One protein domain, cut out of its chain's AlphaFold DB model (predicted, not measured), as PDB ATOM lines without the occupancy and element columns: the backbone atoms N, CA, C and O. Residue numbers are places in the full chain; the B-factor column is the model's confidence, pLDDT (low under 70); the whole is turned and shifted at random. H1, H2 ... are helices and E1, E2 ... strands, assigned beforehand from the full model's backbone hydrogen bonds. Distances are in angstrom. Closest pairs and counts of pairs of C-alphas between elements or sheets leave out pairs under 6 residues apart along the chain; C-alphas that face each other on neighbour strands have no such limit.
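What this domain is: This is residues 649 to 742 of the 1212 residues of the protein "CBM20 domain-containing protein" of Acholeplasmataceae bacterium (UniProt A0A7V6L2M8). A long hairpin of two strands, E4 and E5, makes the length of this rod, with the short strand E3 beside E4 and one helix, H1, packed along one face of this three-strand sheet. A small hairpin, E1 and E2, packs on H1 away from E5, and E2 runs on into E3. The printed part has 94 residues, with one named helix and five named strands in the order H1 E1 E2 E3 E4 E5; the sheets E3 - E4 - E5 and E1 - E2 are antiparallel, and the class is mixed, helices and strands. The whole is only just compact, close to loose, with a radius of gyration of the C-alphas of 14.4 A and spans of 50 by 20 by 16 A.

Where its parts are: Find C-alpha 649 at (31.442, 43.012, 38.884); from there H1, residues 649 to 661, runs 19.1 A to C-alpha 661 at (17.827, 46.922, 26.079). Next come E1, residues 677 to 680, E2, residues 683 to 686, and E3, residues 688 to 691. E4, residues 712 to 722, is 33.3 A long, and E5, residues 730 to 740, is 32.4 A long, ending at C-alpha 740 at (9.138, 54.247, 16.556).

How they stand to each other: Begin with the sheet E3 E4 E5, a meander, each strand the antiparallel neighbour of the one before. E4 and E5 form a hairpin at 162 degrees; look at N 713 and O 739, 2.8 A apart and within hydrogen-bond range. E3 and E4 form another hairpin at 157 degrees, with N 690 and O 718 within range at 2.9 A. H1 is on this sheet, two layers with the helix on one face, at a height over the sheet of 8.4 A; it lies over E4 and E5 and runs along the strands, at 10 degrees to E5 on the local plane. The closest C-alphas of H1 and E5 are those of Ser 658 and Val 735, 6.3 A apart. In H1, 7 of 9 O i to N i+4 pairs are within hydrogen-bond range. Outward from there, the closest C-alphas of H1 and E1 are those of Ala 653 and Glu 678, 5.7 A apart. E1 and E2 form a hairpin at 150 degrees, with N 685 and O 678 within range at 2.8 A. E2 runs on into E3 at 34 degrees, across a break of 1 residue. E1 is apart from E3, E4 and E5.

The domain as a whole: The two C-alphas farthest apart are those of Gly 710 and Ala 726, 50.8 A. The printed part has no cut. The links H1 to E1, 15 residues, and E3 to E4, 20 residues, are long. The mean pLDDT of the printed part is 83.5, and residues 662 to 670 of the model are under 70.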
ATOM      1  N   ALA A 649      32.508  44.005  39.001       86.56
ATOM      2  CA  ALA A 649      31.442  43.012  38.884       86.56
ATOM      3  C   ALA A 649      30.041  43.654  38.781       86.56
ATOM      4  O   ALA A 649      29.250  43.260  37.924       86.56
ATOM      5  N   ALA A 650      29.760  44.688  39.582       89.56
ATOM      6  CA  ALA A 650      28.511  45.451  39.515       89.56
ATOM      7  C   ALA A 650      28.388  46.277  38.217       89.56
ATOM      8  O   ALA A 650      27.324  46.319  37.597       89.56
ATOM      9  N   GLU A 651      29.479  46.905  37.768       87.94
ATOM     10  CA  GLU A 651      29.537  47.668  36.510       87.94
ATOM     11  C   GLU A 651      29.365  46.763  35.275       87.94
ATOM     12  O   GLU A 651      28.675  47.129  34.312       87.94
ATOM     13  N   LEU A 652      29.923  45.546  35.321       84.06
ATOM     14  CA  LEU A 652      29.727  44.518  34.301       84.06
ATOM     15  C   LEU A 652      28.287  43.990  34.304       84.06
ATOM     16  O   LEU A 652      27.695  43.894  33.230       84.06
ATOM     17  N   ALA A 653      27.684  43.732  35.470       87.69
ATOM     18  CA  ALA A 653      26.284  43.310  35.577       87.69
ATOM     19  C   ALA A 653      25.328  44.346  34.953       87.69
ATOM     20  O   ALA A 653      24.492  44.009  34.111       87.69
ATOM     21  N   LEU A 654      25.513  45.634  35.266       89.81
ATOM     22  CA  LEU A 654      24.749  46.731  34.655       89.81
ATOM     23  C   LEU A 654      24.985  46.864  33.145       89.81
ATOM     24  O   LEU A 654      24.081  47.262  32.411       89.81
ATOM     25  N   THR A 655      26.178  46.523  32.659       84.69
ATOM     26  CA  THR A 655      26.502  46.562  31.227       84.69
ATOM     27  C   THR A 655      25.920  45.378  30.462       84.69
ATOM     28  O   THR A 655      25.372  45.561  29.376       84.69
ATOM     29  N   GLN A 656      25.930  44.184  31.051       81.38
ATOM     30  CA  GLN A 656      25.195  43.036  30.531       81.38
ATOM     31  C   GLN A 656      23.680  43.315  30.510       81.38
ATOM     32  O   GLN A 656      22.998  42.921  29.560       81.38
ATOM     33  N   ALA A 657      23.143  43.997  31.526       84.69
ATOM     34  CA  ALA A 657      21.736  44.381  31.590       84.69
ATOM     35  C   ALA A 657      21.365  45.457  30.546       84.69
ATOM     36  O   ALA A 657      20.371  45.290  29.836       84.69
ATOM     37  N   SER A 658      22.170  46.519  30.378       84.62
ATOM     38  CA  SER A 658      21.900  47.562  29.369       84.62
ATOM     39  C   SER A 658      21.966  47.006  27.947       84.62
ATOM     40  O   SER A 658      21.099  47.301  27.125       84.62
ATOM     41  N   SER A 659      22.902  46.092  27.679       75.62
ATOM     42  CA  SER A 659      23.082  45.520  26.344       75.62
ATOM     43  C   SER A 659      22.010  44.515  25.911       75.62
ATOM     44  O   SER A 659      22.041  44.034  24.776       75.62
ATOM     45  N   ARG A 660      21.037  44.210  26.783       75.31
ATOM     46  CA  ARG A 660      19.753  43.593  26.402       75.31
ATOM     47  C   ARG A 660      18.750  44.629  25.906       75.31
ATOM     48  O   ARG A 660      18.045  44.354  24.943       75.31
ATOM     49  N   ILE A 661      18.696  45.814  26.514       77.88
ATOM     50  CA  ILE A 661      17.827  46.922  26.079       77.88
ATOM     51  C   ILE A 661      18.281  47.431  24.701       77.88
ATOM     52  O   ILE A 661      17.464  47.549  23.796       77.88
ATOM     53  N   GLU A 662      19.591  47.621  24.516       68.56
ATOM     54  CA  GLU A 662      20.225  48.089  23.265       68.56
ATOM     55  C   GLU A 662      19.970  47.185  22.040       68.56
ATOM     56  O   GLU A 662      20.144  47.628  20.908       68.56
ATOM     57  N   LYS A 663      19.595  45.914  22.249       62.28
ATOM     58  CA  LYS A 663      19.465  44.892  21.190       62.28
ATOM     59  C   LYS A 663      18.024  44.502  20.857       62.28
ATOM     60  O   LYS A 663      17.825  43.597  20.048       62.28
ATOM     61  N   GLN A 664      17.032  45.126  21.488       61.91
ATOM     62  CA  GLN A 664      15.620  44.795  21.276       61.91
ATOM     63  C   GLN A 664      14.981  45.656  20.181       61.91
ATOM     64  O   GLN A 664      15.446  46.752  19.870       61.91
ATOM     65  N   LEU A 665      13.965  45.086  19.531       53.81
ATOM     66  CA  LEU A 665      13.388  45.589  18.288       53.81
ATOM     67  C   LEU A 665      12.107  46.396  18.542       53.81
ATOM     68  O   LEU A 665      11.450  46.236  19.567       53.81
ATOM     69  N   PHE A 666      11.731  47.233  17.576       64.31
ATOM     70  CA  PHE A 666      10.555  48.092  17.667       64.31
ATOM     71  C   PHE A 666       9.372  47.536  16.879       64.31
ATOM     72  O   PHE A 666       9.175  47.863  15.711       64.31
ATOM     73  N   LEU A 667       8.579  46.710  17.564       53.31
ATOM     74  CA  LEU A 667       7.251  46.263  17.148       53.31
ATOM     75  C   LEU A 667       6.184  46.803  18.108       53.31
ATOM     76  O   LEU A 667       6.428  46.957  19.302       53.31
ATOM     77  N   GLU A 668       4.981  47.041  17.587       50.91
ATOM     78  CA  GLU A 668       3.837  47.605  18.326       50.91
ATOM     79  C   GLU A 668       3.303  46.680  19.446       50.91
ATOM     80  O   GLU A 668       2.545  47.113  20.310       50.91
ATOM     81  N   THR A 669       3.714  45.406  19.454       50.47
ATOM     82  CA  THR A 669       3.250  44.364  20.390       50.47
ATOM     83  C   THR A 669       4.327  43.823  21.333       50.47
ATOM     84  O   THR A 669       4.027  42.940  22.138       50.47
ATOM     85  N   ASP A 670       5.569  44.298  21.221       59.97
ATOM     86  CA  ASP A 670       6.697  43.799  22.015       59.97
ATOM     87  C   ASP A 670       6.873  44.567  23.332       59.97
ATOM     88  O   ASP A 670       6.293  45.628  23.568       59.97
ATOM     89  N   LYS A 671       7.719  44.015  24.204       74.56
ATOM     90  CA  LYS A 671       8.160  44.660  25.438       74.56
ATOM     91  C   LYS A 671       9.646  44.447  25.667       74.56
ATOM     92  O   LYS A 671      10.215  43.459  25.205       74.56
ATOM     93  N   TYR A 672      10.260  45.317  26.458       77.19
ATOM     94  CA  TYR A 672      11.644  45.129  26.864       77.19
ATOM     95  C   TYR A 672      11.770  43.970  27.855       77.19
ATOM     96  O   TYR A 672      11.163  43.946  28.924       77.19
ATOM     97  N   THR A 673      12.631  43.023  27.512       77.94
ATOM     98  CA  THR A 673      13.111  41.958  28.389       77.94
ATOM     99  C   THR A 673      14.050  42.569  29.426       77.94
ATOM    100  O   THR A 673      15.244  42.749  29.169       77.94
ATOM    101  N   LEU A 674      13.488  42.935  30.579       86.25
ATOM    102  CA  LEU A 674      14.207  43.460  31.738       86.25
ATOM    103  C   LEU A 674      14.447  42.325  32.748       86.25
ATOM    104  O   LEU A 674      13.504  41.704  33.241       86.25
ATOM    105  N   ASN A 675      15.712  42.044  33.048       85.25
ATOM    106  CA  ASN A 675      16.129  40.939  33.905       85.25
ATOM    107  C   ASN A 675      16.364  41.427  35.339       85.25
ATOM    108  O   ASN A 675      17.326  42.140  35.601       85.25
ATOM    109  N   ALA A 676      15.539  40.992  36.293       87.62
ATOM    110  CA  ALA A 676      15.671  41.398  37.699       87.62
ATOM    111  C   ALA A 676      16.994  40.965  38.378       87.62
ATOM    112  O   ALA A 676      17.311  41.468  39.456       87.62
ATOM    113  N   THR A 677      17.762  40.060  37.760       89.88
ATOM    114  CA  THR A 677      19.060  39.570  38.246       89.88
ATOM    115  C   THR A 677      20.008  39.315  37.075       89.88
ATOM    116  O   THR A 677      19.589  38.739  36.072       89.88
ATOM    117  N   GLU A 678      21.287  39.656  37.234       86.94
ATOM    118  CA  GLU A 678      22.388  39.228  36.362       86.94
ATOM    119  C   GLU A 678      23.482  38.534  37.180       86.94
ATOM    120  O   GLU A 678      23.891  39.037  38.226       86.94
ATOM    121  N   THR A 679      23.970  37.388  36.705       85.06
ATOM    122  CA  THR A 679      25.001  36.602  37.397       85.06
ATOM    123  C   THR A 679      26.380  36.918  36.818       85.06
ATOM    124  O   THR A 679      26.645  36.641  35.648       85.06
ATOM    125  N   VAL A 680      27.287  37.458  37.633       79.50
ATOM    126  CA  VAL A 680      28.660  37.803  37.232       79.50
ATOM    127  C   VAL A 680      29.649  37.096  38.153       79.50
ATOM    128  O   VAL A 680      29.634  37.315  39.358       79.50
ATOM    129  N   SER A 681      30.518  36.250  37.584       73.88
ATOM    130  CA  SER A 681      31.511  35.439  38.324       73.88
ATOM    131  C   SER A 681      30.910  34.718  39.543       73.88
ATOM    132  O   SER A 681      31.361  34.879  40.676       73.88
ATOM    133  N   GLY A 682      29.818  33.983  39.304       73.31
ATOM    134  CA  GLY A 682      29.114  33.196  40.322       73.31
ATOM    135  C   GLY A 682      28.226  33.985  41.295       73.31
ATOM    136  O   GLY A 682      27.504  33.354  42.067       73.31
ATOM    137  N   GLU A 683      28.230  35.322  41.264       82.62
ATOM    138  CA  GLU A 683      27.427  36.161  42.163       82.62
ATOM    139  C   GLU A 683      26.239  36.832  41.452       82.62
ATOM    140  O   GLU A 683      26.382  37.430  40.388       82.62
ATOM    141  N   ASP A 684      25.057  36.761  42.071       88.31
ATOM    142  CA  ASP A 684      23.802  37.312  41.542       88.31
ATOM    143  C   ASP A 684      23.607  38.789  41.921       88.31
ATOM    144  O   ASP A 684      23.342  39.124  43.082       88.31
ATOM    145  N   PHE A 685      23.686  39.689  40.944       92.19
ATOM    146  CA  PHE A 685      23.429  41.123  41.080       92.19
ATOM    147  C   PHE A 685      21.966  41.431  40.759       92.19
ATOM    148  O   PHE A 685      21.522  41.248  39.630       92.19
ATOM    149  N   ALA A 686      21.207  41.916  41.746       94.12
ATOM    150  CA  ALA A 686      19.827  42.344  41.532       94.12
ATOM    151  C   ALA A 686      19.808  43.671  40.756       94.12
ATOM    152  O   ALA A 686      20.416  44.647  41.203       94.12
ATOM    153  N   ILE A 687      19.127  43.713  39.612       95.19
ATOM    154  CA  ILE A 687      19.053  44.896  38.747       95.19
ATOM    155  C   ILE A 687      17.693  45.569  38.924       95.19
ATOM    156  O   ILE A 687      16.645  44.958  38.718       95.19
ATOM    157  N   THR A 688      17.708  46.851  39.287       94.75
ATOM    158  CA  THR A 688      16.511  47.701  39.303       94.75
ATOM    159  C   THR A 688      16.476  48.554  38.041       94.75
ATOM    160  O   THR A 688      17.502  49.112  37.655       94.75
ATOM    161  N   TYR A 689      15.299  48.679  37.424       94.00
ATOM    162  CA  TYR A 689      15.068  49.492  36.230       94.00
ATOM    163  C   TYR A 689      14.080  50.627  36.529       94.00
ATOM    164  O   TYR A 689      13.016  50.411  37.111       94.00
ATOM    165  N   GLU A 690      14.425  51.832  36.091       94.44
ATOM    166  CA  GLU A 690      13.589  53.030  36.131       94.44
ATOM    167  C   GLU A 690      13.507  53.599  34.710       94.44
ATOM    168  O   GLU A 690      14.515  54.032  34.152       94.44
ATOM    169  N   SER A 691      12.320  53.600  34.100       93.06
ATOM    170  CA  SER A 691      12.092  54.328  32.854       93.06
ATOM    171  C   SER A 691      12.000  55.818  33.165       93.06
ATOM    172  O   SER A 691      11.092  56.276  33.859       93.06
ATOM    173  N   LEU A 692      12.926  56.594  32.607       94.44
ATOM    174  CA  LEU A 692      12.889  58.058  32.629       94.44
ATOM    175  C   LEU A 692      11.913  58.613  31.573       94.44
ATOM    176  O   LEU A 692      11.713  59.823  31.475       94.44
ATOM    177  N   THR A 693      11.281  57.725  30.798       90.44
ATOM    178  CA  THR A 693      10.346  58.017  29.702       90.44
ATOM    179  C   THR A 693       9.020  57.237  29.854       90.44
ATOM    180  O   THR A 693       8.572  56.588  28.902       90.44
ATOM    181  N   PRO A 694       8.349  57.295  31.029       91.25
ATOM    182  CA  PRO A 694       7.220  56.423  31.385       91.25
ATOM    183  C   PRO A 694       5.937  56.663  30.576       91.25
ATOM    184  O   PRO A 694       4.987  55.896  30.687       91.25
ATOM    185  N   ALA A 695       5.884  57.725  29.767       87.50
ATOM    186  CA  ALA A 695       4.776  57.984  28.848       87.50
ATOM    187  C   ALA A 695       4.780  57.051  27.622       87.50
ATOM    188  O   ALA A 695       3.738  56.882  26.996       87.50
ATOM    189  N   ASN A 696       5.932  56.461  27.285       88.12
ATOM    190  CA  ASN A 696       6.091  55.568  26.137       88.12
ATOM    191  C   ASN A 696       6.382  54.123  26.544       88.12
ATOM    192  O   ASN A 696       5.878  53.211  25.897       88.12
ATOM    193  N   VAL A 697       7.174  53.907  27.598       88.81
ATOM    194  CA  VAL A 697       7.578  52.577  28.087       88.81
ATOM    195  C   VAL A 697       7.721  52.633  29.603       88.81
ATOM    196  O   VAL A 697       8.360  53.559  30.100       88.81
ATOM    197  N   ASP A 698       7.146  51.687  30.341       90.69
ATOM    198  CA  ASP A 698       7.135  51.717  31.808       90.69
ATOM    199  C   ASP A 698       8.348  51.019  32.471       90.69
ATOM    200  O   ASP A 698       9.302  50.603  31.811       90.69
ATOM    201  N   ASN A 699       8.332  50.902  33.805       90.56
ATOM    202  CA  ASN A 699       9.404  50.253  34.575       90.56
ATOM    203  C   ASN A 699       9.397  48.712  34.483       90.56
ATOM    204  O   ASN A 699      10.375  48.089  34.894       90.56
ATOM    205  N   ALA A 700       8.326  48.089  33.980       87.25
ATOM    206  CA  ALA A 700       8.289  46.661  33.660       87.25
ATOM    207  C   ALA A 700       8.822  46.371  32.242       87.25
ATOM    208  O   ALA A 700       9.053  45.207  31.901       87.25
ATOM    209  N   GLY A 701       9.045  47.422  31.444       85.44
ATOM    210  CA  GLY A 701       9.467  47.346  30.050       85.44
ATOM    211  C   GLY A 701       8.300  47.268  29.064       85.44
ATOM    212  O   GLY A 701       8.547  47.125  27.867       85.44
ATOM    213  N   ASP A 702       7.054  47.356  29.533       86.75
ATOM    214  CA  ASP A 702       5.865  47.281  28.684       86.75
ATOM    215  C   ASP A 702       5.695  48.606  27.909       86.75
ATOM    216  O   ASP A 702       5.825  49.698  28.476       86.75
ATOM    217  N   ILE A 703       5.428  48.533  26.597       84.81
ATOM    218  CA  ILE A 703       5.206  49.726  25.763       84.81
ATOM    219  C   ILE A 703       3.819  50.305  26.079       84.81
ATOM    220  O   ILE A 703       2.787  49.696  25.812       84.81
ATOM    221  N   VAL A 704       3.808  51.509  26.650       85.38
ATOM    222  CA  VAL A 704       2.609  52.267  27.047       85.38
ATOM    223  C   VAL A 704       2.028  53.052  25.869       85.38
ATOM    224  O   VAL A 704       0.812  53.203  25.763       85.38
ATOM    225  N   LEU A 705       2.896  53.561  24.986       84.75
ATOM    226  CA  LEU A 705       2.510  54.290  23.779       84.75
ATOM    227  C   LEU A 705       3.580  54.131  22.694       84.75
ATOM    228  O   LEU A 705       4.656  54.735  22.775       84.75
ATOM    229  N   PHE A 706       3.257  53.354  21.661       81.25
ATOM    230  CA  PHE A 706       4.041  53.289  20.432       81.25
ATOM    231  C   PHE A 706       3.790  54.567  19.592       81.25
ATOM    232  O   PHE A 706       2.634  54.977  19.465       81.25
ATOM    233  N   PRO A 707       4.823  55.246  19.056       79.31
ATOM    234  CA  PRO A 707       4.642  56.446  18.235       79.31
ATOM    235  C   PRO A 707       4.016  56.161  16.864       79.31
ATOM    236  O   PRO A 707       4.282  55.127  16.255       79.31
ATOM    237  N   GLU A 708       3.250  57.119  16.335       77.56
ATOM    238  CA  GLU A 708       2.741  57.063  14.957       77.56
ATOM    239  C   GLU A 708       3.891  57.023  13.929       77.56
ATOM    240  O   GLU A 708       4.941  57.639  14.131       77.56
ATOM    241  N   VAL A 709       3.678  56.330  12.803       75.81
ATOM    242  CA  VAL A 709       4.655  56.198  11.706       75.81
ATOM    243  C   VAL A 709       5.162  57.572  11.251       75.81
ATOM    244  O   VAL A 709       4.380  58.471  10.947       75.81
ATOM    245  N   GLY A 710       6.486  57.727  11.199       72.06
ATOM    246  CA  GLY A 710       7.172  59.002  10.977       72.06
ATOM    247  C   GLY A 710       7.620  59.716  12.258       72.06
ATOM    248  O   GLY A 710       8.377  60.682  12.177       72.06
ATOM    249  N   THR A 711       7.222  59.228  13.437       78.75
ATOM    250  CA  THR A 711       7.680  59.726  14.742       78.75
ATOM    251  C   THR A 711       8.650  58.734  15.380       78.75
ATOM    252  O   THR A 711       8.366  57.544  15.475       78.75
ATOM    253  N   ILE A 712       9.787  59.234  15.873       77.25
ATOM    254  CA  ILE A 712      10.761  58.461  16.655       77.25
ATOM    255  C   ILE A 712      10.992  59.192  17.981       77.25
ATOM    256  O   ILE A 712      11.228  60.401  17.985       77.25
ATOM    257  N   VAL A 713      10.936  58.466  19.097       84.31
ATOM    258  CA  VAL A 713      11.167  58.987  20.450       84.31
ATOM    259  C   VAL A 713      12.363  58.300  21.103       84.31
ATOM    260  O   VAL A 713      12.600  57.107  20.914       84.31
ATOM    261  N   ASP A 714      13.120  59.052  21.896       85.19
ATOM    262  CA  ASP A 714      14.129  58.481  22.786       85.19
ATOM    263  C   ASP A 714      13.446  57.879  24.017       85.19
ATOM    264  O   ASP A 714      12.781  58.588  24.770       85.19
ATOM    265  N   VAL A 715      13.634  56.578  24.233       86.50
ATOM    266  CA  VAL A 715      13.279  55.859  25.462       86.50
ATOM    267  C   VAL A 715      14.549  55.704  26.282       86.50
ATOM    268  O   VAL A 715      15.560  55.246  25.757       86.50
ATOM    269  N   THR A 716      14.529  56.094  27.558       90.31
ATOM    270  CA  THR A 716      15.719  56.053  28.424       90.31
ATOM    271  C   THR A 716      15.433  55.312  29.717       90.31
ATOM    272  O   THR A 716      14.535  55.690  30.465       90.31
ATOM    273  N   PHE A 717      16.255  54.308  30.016       92.19
ATOM    274  CA  PHE A 717      16.244  53.598  31.290       92.19
ATOM    275  C   PHE A 717      17.451  54.001  32.138       92.19
ATOM    276  O   PHE A 717      18.579  54.079  31.647       92.19
ATOM    277  N   LYS A 718      17.222  54.181  33.438       94.81
ATOM    278  CA  LYS A 718      18.250  54.123  34.475       94.81
ATOM    279  C   LYS A 718      18.236  52.727  35.099       94.81
ATOM    280  O   LYS A 718      17.186  52.224  35.489       94.81
ATOM    281  N   LEU A 719      19.408  52.109  35.175       95.50
ATOM    282  CA  LEU A 719      19.647  50.809  35.789       95.50
ATOM    283  C   LEU A 719      20.483  51.011  37.054       95.50
ATOM    284  O   LEU A 719      21.443  51.788  37.028       95.50
ATOM    285  N   THR A 720      20.167  50.302  38.137       95.75
ATOM    286  CA  THR A 720      20.980  50.302  39.366       95.75
ATOM    287  C   THR A 720      21.169  48.902  39.951       95.75
ATOM    288  O   THR A 720      20.330  48.017  39.779       95.75
ATOM    289  N   THR A 721      22.295  48.700  40.637       96.38
ATOM    290  CA  THR A 721      22.597  47.501  41.436       96.38
ATOM    291  C   THR A 721      23.525  47.864  42.604       96.38
ATOM    292  O   THR A 721      23.930  49.019  42.727       96.38
ATOM    293  N   GLU A 722      23.865  46.907  43.466       95.19
ATOM    294  CA  GLU A 722      24.765  47.105  44.611       95.19
ATOM    295  C   GLU A 722      26.020  46.223  44.512       95.19
ATOM    296  O   GLU A 722      25.936  45.055  44.123       95.19
ATOM    297  N   THR A 723      27.182  46.761  44.897       91.06
ATOM    298  CA  THR A 723      28.429  45.984  44.999       91.06
ATOM    299  C   THR A 723      28.346  44.921  46.099       91.06
ATOM    300  O   THR A 723      27.691  45.103  47.126       91.06
ATOM    301  N   LYS A 724      29.060  43.803  45.922       87.00
ATOM    302  CA  LYS A 724      29.101  42.678  46.881       87.00
ATOM    303  C   LYS A 724      30.116  42.880  48.015       87.00
ATOM    304  O   LYS A 724      30.700  41.935  48.540       87.00
ATOM    305  N   ASP A 725      30.324  44.133  48.402       84.19
ATOM    306  CA  ASP A 725      31.200  44.514  49.505       84.19
ATOM    307  C   ASP A 725      30.572  44.233  50.879       84.19
ATOM    308  O   ASP A 725      29.355  44.164  51.045       84.19
ATOM    309  N   ALA A 726      31.413  44.186  51.918       83.50
ATOM    310  CA  ALA A 726      30.953  44.156  53.313       83.50
ATOM    311  C   ALA A 726      30.147  45.414  53.722       83.50
ATOM    312  O   ALA A 726      29.419  45.383  54.715       83.50
ATOM    313  N   THR A 727      30.272  46.496  52.946       87.12
ATOM    314  CA  THR A 727      29.400  47.675  52.960       87.12
ATOM    315  C   THR A 727      29.011  47.961  51.504       87.12
ATOM    316  O   THR A 727      29.810  48.589  50.809       87.12
ATOM    317  N   PRO A 728      27.846  47.490  51.025       89.12
ATOM    318  CA  PRO A 728      27.444  47.648  49.628       89.12
ATOM    319  C   PRO A 728      27.373  49.112  49.179       89.12
ATOM    320  O   PRO A 728      26.957  49.991  49.941       89.12
ATOM    321  N   VAL A 729      27.751  49.364  47.925       92.56
ATOM    322  CA  VAL A 729      27.659  50.673  47.267       92.56
ATOM    323  C   VAL A 729      26.752  50.556  46.047       92.56
ATOM    324  O   VAL A 729      26.902  49.634  45.249       92.56
ATOM    325  N   THR A 730      25.810  51.485  45.880       94.88
ATOM    326  CA  THR A 730      24.957  51.526  44.685       94.88
ATOM    327  C   THR A 730      25.754  52.001  43.471       94.88
ATOM    328  O   THR A 730      26.349  53.078  43.499       94.88
ATOM    329  N   VAL A 731      25.719  51.221  42.394       95.31
ATOM    330  CA  VAL A 731      26.251  51.571  41.070       95.31
ATOM    331  C   VAL A 731      25.070  51.862  40.141       95.31
ATOM    332  O   VAL A 731      24.019  51.224  40.257       95.31
ATOM    333  N   GLU A 732      25.216  52.820  39.222       95.50
ATOM    334  CA  GLU A 732      24.167  53.187  38.265       95.50
ATOM    335  C   GLU A 732      24.682  53.348  36.830       95.50
ATOM    336  O   GLU A 732      25.807  53.790  36.603       95.50
ATOM    337  N   LYS A 733      23.835  53.002  35.853       91.75
ATOM    338  CA  LYS A 733      24.083  53.174  34.415       91.75
ATOM    339  C   LYS A 733      22.809  53.680  33.734       91.75
ATOM    340  O   LYS A 733      21.718  53.244  34.084       91.75
ATOM    341  N   GLN A 734      22.930  54.574  32.757       92.56
ATOM    342  CA  GLN A 734      21.813  54.971  31.890       92.56
ATOM    343  C   GLN A 734      21.995  54.406  30.479       92.56
ATOM    344  O   GLN A 734      23.123  54.202  30.028       92.56
ATOM    345  N   VAL A 735      20.880  54.152  29.796       85.88
ATOM    346  CA  VAL A 735      20.834  53.649  28.417       85.88
ATOM    347  C   VAL A 735      19.637  54.253  27.684       85.88
ATOM    348  O   VAL A 735      18.545  54.326  28.247       85.88
ATOM    349  N   THR A 736      19.843  54.680  26.438       85.12
ATOM    350  CA  THR A 736      18.829  55.343  25.601       85.12
ATOM    351  C   THR A 736      18.713  54.640  24.251       85.12
ATOM    352  O   THR A 736      19.726  54.298  23.645       85.12
ATOM    353  N   VAL A 737      17.482  54.425  23.782       80.25
ATOM    354  CA  VAL A 737      17.140  53.672  22.561       80.25
ATOM    355  C   VAL A 737      15.969  54.329  21.805       80.25
ATOM    356  O   VAL A 737      15.200  55.093  22.385       80.25
ATOM    357  N   LYS A 738      15.846  54.070  20.494       78.31
ATOM    358  CA  LYS A 738      15.002  54.835  19.549       78.31
ATOM    359  C   LYS A 738      13.685  54.131  19.189       78.31
ATOM    360  O   LYS A 738      13.627  53.408  18.202       78.31
ATOM    361  N   LEU A 739      12.623  54.384  19.948       79.19
ATOM    362  CA  LEU A 739      11.295  53.803  19.721       79.19
ATOM    363  C   LEU A 739      10.536  54.520  18.594       79.19
ATOM    364  O   LEU A 739      10.368  55.736  18.640       79.19
ATOM    365  N   GLY A 740      10.016  53.761  17.627       77.88
ATOM    366  CA  GLY A 740       9.138  54.247  16.556       77.88
ATOM    367  C   GLY A 740       9.454  53.624  15.195       77.88
ATOM    368  O   GLY A 740      10.406  52.857  15.056       77.88
ATOM    369  N   ILE A 741       8.657  53.970  14.184       77.56
ATOM    370  CA  ILE A 741       8.870  53.582  12.780       77.56
ATOM    371  C   ILE A 741       9.170  54.868  11.988       77.56
ATOM    372  O   ILE A 741       8.381  55.812  12.093       77.56
ATOM    373  N   PRO A 742      10.271  54.958  11.211       82.69
ATOM    374  CA  PRO A 742      10.544  56.134  10.382       82.69
ATOM    375  C   PRO A 742       9.473  56.323   9.292       82.69
ATOM    376  O   PRO A 742       8.656  55.439   9.040       82.69
TER     377      PRO A 742